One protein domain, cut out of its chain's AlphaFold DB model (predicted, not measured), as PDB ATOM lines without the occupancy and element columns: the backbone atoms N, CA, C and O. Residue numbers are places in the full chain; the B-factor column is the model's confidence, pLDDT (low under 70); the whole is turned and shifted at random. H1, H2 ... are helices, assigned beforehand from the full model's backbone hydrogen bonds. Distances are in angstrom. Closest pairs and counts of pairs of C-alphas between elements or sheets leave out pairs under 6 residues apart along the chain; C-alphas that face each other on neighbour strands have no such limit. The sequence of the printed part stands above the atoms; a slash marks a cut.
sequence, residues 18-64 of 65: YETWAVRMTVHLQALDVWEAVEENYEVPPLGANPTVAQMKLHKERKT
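This is residues 18 to 64 of the 65 residues of the protein "DUF4219 domain-containing protein" of Vitis vinifera (UniProt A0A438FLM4). The model is an open arch: H1 forms one leg, H2 makes a corner with it, and the long link of residues 41 to 52 runs on from H2 to the far end, where H3 folds back as the other leg. The space between H1 and H3 is empty, and residues 18 to 24 of H1 stick out free. The printed part has 47 residues with three named helices, in the order H1, H2, H3, and no named strand; its class is all helix. It is only just loose, close to extended, with a radius of gyration of the C-alphas of 14.3 A, and elongated, with spans of 39 by 22 by 15 A.

H1, residues 18 to 31, begins with C-alpha 18 at (163.479, 143.329, 91.783) and is 19.8 A long from first to last C-alpha. H2, residues 35 to 40, begins with C-alpha 35 at (158.994, 125.731, 93.884) and measures 8.6 A. H3, residues 53 to 63, measures 15.5 A and ends with C-alpha 63 at (155.933, 129.631, 110.540).

H1 and H2 are close but not clearly touching, with 2 pairs of C-alphas within 8 A. Their closest C-alphas, those of Leu 29 and Trp 35, are 5.0 A apart. Their lines are about perpendicular, at 87 degrees. H3 is apart from H1 and also apart from H2. In H1, H2 and H3, every O i to N i+4 pair is within hydrogen-bond range.

The two C-alphas farthest apart, those of Ala 31 and Asn 50, are 40.3 A apart. The printed part has no cut. The link from H1 to H2 is tight, with 3 residues, and the link from H2 to H3 is long, with 12. The mean pLDDT of the printed part is 85.9, and no printed residue is under 70.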
ATOM      1  N   TYR A  18     163.896 144.371  90.835       86.69
ATOM      2  CA  TYR A  18     163.479 143.329  91.783       86.69
ATOM      3  C   TYR A  18     162.110 142.716  91.456       86.69
ATOM      4  O   TYR A  18     161.991 141.497  91.378       86.69
ATOM      5  N   GLU A  19     161.096 143.542  91.187       88.25
ATOM      6  CA  GLU A  19     159.741 143.062  90.882       88.25
ATOM      7  C   GLU A  19     159.703 142.196  89.615       88.25
ATOM      8  O   GLU A  19     159.116 141.113  89.587       88.25
ATOM      9  N   THR A  20     160.393 142.635  88.557       87.31
ATOM     10  CA  THR A  20     160.459 141.886  87.294       87.31
ATOM     11  C   THR A  20     161.236 140.582  87.470       87.31
ATOM     12  O   THR A  20     160.841 139.545  86.932       87.31
ATOM     13  N   TRP A  21     162.327 140.613  88.236       87.94
ATOM     14  CA  TRP A  21     163.116 139.430  88.562       87.94
ATOM     15  C   TRP A  21     162.322 138.420  89.398       87.94
ATOM     16  O   TRP A  21     162.302 137.236  89.060       87.94
ATOM     17  N   ALA A  22     161.613 138.881  90.433       87.56
ATOM     18  CA  ALA A  22     160.835 138.040  91.336       87.56
ATOM     19  C   ALA A  22     159.726 137.283  90.593       87.56
ATOM     20  O   ALA A  22     159.575 136.072  90.779       87.56
ATOM     21  N   VAL A  23     159.005 137.957  89.688       89.06
ATOM     22  CA  VAL A  23     157.973 137.317  88.854       89.06
ATOM     23  C   VAL A  23     158.591 136.266  87.929       89.06
ATOM     24  O   VAL A  23     158.102 135.138  87.866       89.06
ATOM     25  N   ARG A  24     159.694 136.597  87.239       88.62
ATOM     26  CA  ARG A  24     160.376 135.654  86.334       88.62
ATOM     27  C   ARG A  24     160.883 134.419  87.070       88.62
ATOM     28  O   ARG A  24     160.673 133.309  86.590       88.62
ATOM     29  N   MET A  25     161.524 134.605  88.223       87.56
ATOM     30  CA  MET A  25     162.066 133.503  89.017       87.56
ATOM     31  C   MET A  25     160.950 132.615  89.572       87.56
ATOM     32  O   MET A  25     161.045 131.395  89.481       87.56
ATOM     33  N   THR A  26     159.857 133.209  90.061       87.31
ATOM     34  CA  THR A  26     158.686 132.458  90.542       87.31
ATOM     35  C   THR A  26     158.116 131.554  89.449       87.31
ATOM     36  O   THR A  26     157.996 130.349  89.654       87.31
ATOM     37  N   VAL A  27     157.837 132.105  88.262       90.88
ATOM     38  CA  VAL A  27     157.292 131.327  87.135       90.88
ATOM     39  C   VAL A  27     158.262 130.231  86.696       90.88
ATOM     40  O   VAL A  27     157.840 129.118  86.397       90.88
ATOM     41  N   HIS A  28     159.565 130.522  86.675       88.50
ATOM     42  CA  HIS A  28     160.579 129.551  86.282       88.50
ATOM     43  C   HIS A  28     160.646 128.361  87.248       88.50
ATOM     44  O   HIS A  28     160.625 127.215  86.807       88.50
ATOM     45  N   LEU A  29     160.660 128.616  88.559       88.19
ATOM     46  CA  LEU A  29     160.686 127.565  89.583       88.19
ATOM     47  C   LEU A  29     159.382 126.759  89.625       88.19
ATOM     48  O   LEU A  29     159.424 125.550  89.837       88.19
ATOM     49  N   GLN A  30     158.237 127.406  89.386       87.06
ATOM     50  CA  GLN A  30     156.946 126.725  89.257       87.06
ATOM     51  C   GLN A  30     156.904 125.814  88.025       87.06
ATOM     52  O   GLN A  30     156.467 124.676  88.122       87.06
ATOM     53  N   ALA A  31     157.391 126.282  86.871       91.12
ATOM     54  CA  ALA A  31     157.441 125.479  85.648       91.12
ATOM     55  C   ALA A  31     158.405 124.285  85.754       91.12
ATOM     56  O   ALA A  31     158.202 123.269  85.093       91.12
ATOM     57  N   LEU A  32     159.448 124.418  86.573       89.75
ATOM     58  CA  LEU A  32     160.401 123.354  86.877       89.75
ATOM     59  C   LEU A  32     159.926 122.403  87.988       89.75
ATOM     60  O   LEU A  32     160.647 121.457  88.286       89.75
ATOM     61  N   ASP A  33     158.758 122.644  88.593       86.81
ATOM     62  CA  ASP A  33     158.216 121.872  89.724       86.81
ATOM     63  C   ASP A  33     159.164 121.806  90.941       86.81
ATOM     64  O   ASP A  33     159.153 120.878  91.741       86.81
ATOM     65  N   VAL A  34     160.028 122.817  91.087       86.75
ATOM     66  CA  VAL A  34     160.995 122.929  92.199       86.75
ATOM     67  C   VAL A  34     160.586 123.983  93.221       86.75
ATOM     68  O   VAL A  34     161.257 124.149  94.237       86.75
ATOM     69  N   TRP A  35     159.501 124.717  92.963       86.38
ATOM     70  CA  TRP A  35     158.994 125.731  93.884       86.38
ATOM     71  C   TRP A  35     158.641 125.135  95.254       86.38
ATOM     72  O   TRP A  35     159.032 125.701  96.272       86.38
ATOM     73  N   GLU A  36     157.976 123.975  95.275       80.62
ATOM     74  CA  GLU A  36     157.620 123.281  96.518       80.62
ATOM     75  C   GLU A  36     158.869 122.864  97.301       80.62
ATOM     76  O   GLU A  36     158.950 123.146  98.488       80.62
ATOM     77  N   ALA A  37     159.894 122.315  96.640       80.31
ATOM     78  CA  ALA A  37     161.152 121.956  97.301       80.31
ATOM     79  C   ALA A  37     161.871 123.183  97.894       80.31
ATOM     80  O   ALA A  37     162.351 123.153  99.025       80.31
ATOM     81  N   VAL A  38     161.917 124.301  97.163       78.19
ATOM     82  CA  VAL A  38     162.514 125.554  97.660       78.19
ATOM     83  C   VAL A  38     161.745 126.104  98.867       78.19
ATOM     84  O   VAL A  38     162.355 126.657  99.784       78.19
ATOM     85  N   GLU A  39     160.423 125.962  98.877       79.69
ATOM     86  CA  GLU A  39     159.550 126.387  99.969       79.69
ATOM     87  C   GLU A  39     159.631 125.454 101.186       79.69
ATOM     88  O   GLU A  39     159.758 125.933 102.309       79.69
ATOM     89  N   GLU A  40     159.618 124.139 100.975       78.00
ATOM     90  CA  GLU A  40     159.690 123.121 102.027       78.00
ATOM     91  C   GLU A  40     161.055 123.132 102.725       78.00
ATOM     92  O   GLU A  40     161.143 123.022 103.947       78.00
ATOM     93  N   ASN A  41     162.139 123.346 101.973       76.31
ATOM     94  CA  ASN A  41     163.478 123.492 102.537       76.31
ATOM     95  C   ASN A  41     163.739 124.879 103.150       76.31
ATOM     96  O   ASN A  41     164.838 125.132 103.658       76.31
ATOM     97  N   TYR A  42     162.762 125.789 103.128       77.94
ATOM     98  CA  TYR A  42     162.891 127.089 103.766       77.94
ATOM     99  C   TYR A  42     162.685 126.987 105.280       77.94
ATOM    100  O   TYR A  42     161.586 127.148 105.814       77.94
ATOM    101  N   GLU A  43     163.776 126.787 106.012       80.50
ATOM    102  CA  GLU A  43     163.733 126.874 107.467       80.50
ATOM    103  C   GLU A  43     163.622 128.333 107.919       80.50
ATOM    104  O   GLU A  43     164.460 129.182 107.602       80.50
ATOM    105  N   VAL A  44     162.594 128.640 108.717       81.19
ATOM    106  CA  VAL A  44     162.491 129.953 109.362       81.19
ATOM    107  C   VAL A  44     163.622 130.072 110.393       81.19
ATOM    108  O   VAL A  44     163.605 129.326 111.379       81.19
ATOM    109  N   PRO A  45     164.575 131.015 110.229       82.50
ATOM    110  CA  PRO A  45     165.705 131.139 111.140       82.50
ATOM    111  C   PRO A  45     165.233 131.359 112.580       82.50
ATOM    112  O   PRO A  45     164.240 132.063 112.793       82.50
ATOM    113  N   PRO A  46     165.921 130.799 113.588       84.88
ATOM    114  CA  PRO A  46     165.549 131.018 114.975       84.88
ATOM    115  C   PRO A  46     165.616 132.509 115.323       84.88
ATOM    116  O   PRO A  46     166.486 133.247 114.855       84.88
ATOM    117  N   LEU A  47     164.696 132.951 116.180       89.25
ATOM    118  CA  LEU A  47     164.767 134.287 116.763       89.25
ATOM    119  C   LEU A  47     166.058 134.412 117.587       89.25
ATOM    120  O   LEU A  47     166.423 133.495 118.322       89.25
ATOM    121  N   GLY A  48     166.737 135.557 117.481       87.12
ATOM    122  CA  GLY A  48     167.886 135.871 118.333       87.12
ATOM    123  C   GLY A  48     167.494 136.028 119.808       87.12
ATOM    124  O   GLY A  48     166.313 136.080 120.140       87.12
ATOM    125  N   ALA A  49     168.482 136.156 120.699       89.00
ATOM    126  CA  ALA A  49     168.270 136.189 122.155       89.00
ATOM    127  C   ALA A  49     167.413 137.369 122.669       89.00
ATOM    128  O   ALA A  49     166.854 137.284 123.758       89.00
ATOM    129  N   ASN A  50     167.295 138.460 121.903       91.56
ATOM    130  CA  ASN A  50     166.464 139.619 122.242       91.56
ATOM    131  C   ASN A  50     165.703 140.123 121.000       91.56
ATOM    132  O   ASN A  50     166.115 141.110 120.383       91.56
ATOM    133  N   PRO A  51     164.644 139.415 120.569       88.62
ATOM    134  CA  PRO A  51     163.895 139.793 119.386       88.62
ATOM    135  C   PRO A  51     162.921 140.932 119.704       88.62
ATOM    136  O   PRO A  51     162.288 140.972 120.759       88.62
ATOM    137  N   THR A  52     162.741 141.850 118.760       93.62
ATOM    138  CA  THR A  52     161.691 142.875 118.848       93.62
ATOM    139  C   THR A  52     160.305 142.258 118.638       93.62
ATOM    140  O   THR A  52     160.154 141.230 117.974       93.62
ATOM    141  N   VAL A  53     159.251 142.921 119.128       91.19
ATOM    142  CA  VAL A  53     157.853 142.483 118.918       91.19
ATOM    143  C   VAL A  53     157.527 142.312 117.428       91.19
ATOM    144  O   VAL A  53     156.808 141.385 117.058       91.19
ATOM    145  N   ALA A  54     158.084 143.163 116.561       91.44
ATOM    146  CA  ALA A  54     157.931 143.051 115.112       91.44
ATOM    147  C   ALA A  54     158.571 141.764 114.557       91.44
ATOM    148  O   ALA A  54     157.938 141.056 113.778       91.44
ATOM    149  N   GLN A  55     159.776 141.406 115.018       88.19
ATOM    150  CA  GLN A  55     160.440 140.150 114.643       88.19
ATOM    151  C   GLN A  55     159.657 138.924 115.126       88.19
ATOM    152  O   GLN A  55     159.513 137.959 114.382       88.19
ATOM    153  N   MET A  56     159.096 138.969 116.339       90.31
ATOM    154  CA  MET A  56     158.263 137.884 116.867       90.31
ATOM    155  C   MET A  56     156.980 137.677 116.049       90.31
ATOM    156  O   MET A  56     156.571 136.533 115.853       90.31
ATOM    157  N   LYS A  57     156.336 138.758 115.584       88.81
ATOM    158  CA  LYS A  57     155.142 138.688 114.722       88.81
ATOM    159  C   LYS A  57     155.479 138.082 113.360       88.81
ATOM    160  O   LYS A  57     154.910 137.051 113.015       88.81
ATOM    161  N   LEU A  58     156.493 138.627 112.688       87.75
ATOM    162  CA  LEU A  58     156.943 138.143 111.383       87.75
ATOM    163  C   LEU A  58     157.376 136.671 111.428       87.75
ATOM    164  O   LEU A  58     157.089 135.901 110.516       87.75
ATOM    165  N   HIS A  59     158.052 136.252 112.500       89.19
ATOM    166  CA  HIS A  59     158.452 134.855 112.697       89.19
ATOM    167  C   HIS A  59     157.256 133.911 112.837       89.19
ATOM    168  O   HIS A  59     157.293 132.798 112.322       89.19
ATOM    169  N   LYS A  60     156.182 134.347 113.512       84.94
ATOM    170  CA  LYS A  60     154.934 133.576 113.599       84.94
ATOM    171  C   LYS A  60     154.245 133.468 112.242       84.94
ATOM    172  O   LYS A  60     153.836 132.373 111.880       84.94
ATOM    173  N   GLU A  61     154.162 134.561 111.489       85.44
ATOM    174  CA  GLU A  61     153.573 134.574 110.141       85.44
ATOM    175  C   GLU A  61     154.334 133.632 109.199       85.44
ATOM    176  O   GLU A  61     153.728 132.790 108.548       85.44
ATOM    177  N   ARG A  62     155.670 133.679 109.221       82.69
ATOM    178  CA  ARG A  62     156.532 132.803 108.408       82.69
ATOM    179  C   ARG A  62     156.466 131.325 108.800       82.69
ATOM    180  O   ARG A  62     156.725 130.483 107.955       82.69
ATOM    181  N   LYS A  63     156.140 131.010 110.059       79.56
ATOM    182  CA  LYS A  63     155.933 129.631 110.540       79.56
ATOM    183  C   LYS A  63     154.527 129.079 110.287       79.56
ATOM    184  O   LYS A  63     154.333 127.887 110.485       79.56
ATOM    185  N   THR A  64     153.560 129.930 109.944       71.50
ATOM    186  CA  THR A  64     152.137 129.558 109.801       71.50
ATOM    187  C   THR A  64     151.676 129.620 108.338       71.50
ATOM    188  O   THR A  64     150.479 129.701 108.080       71.50
TER     189      THR A  64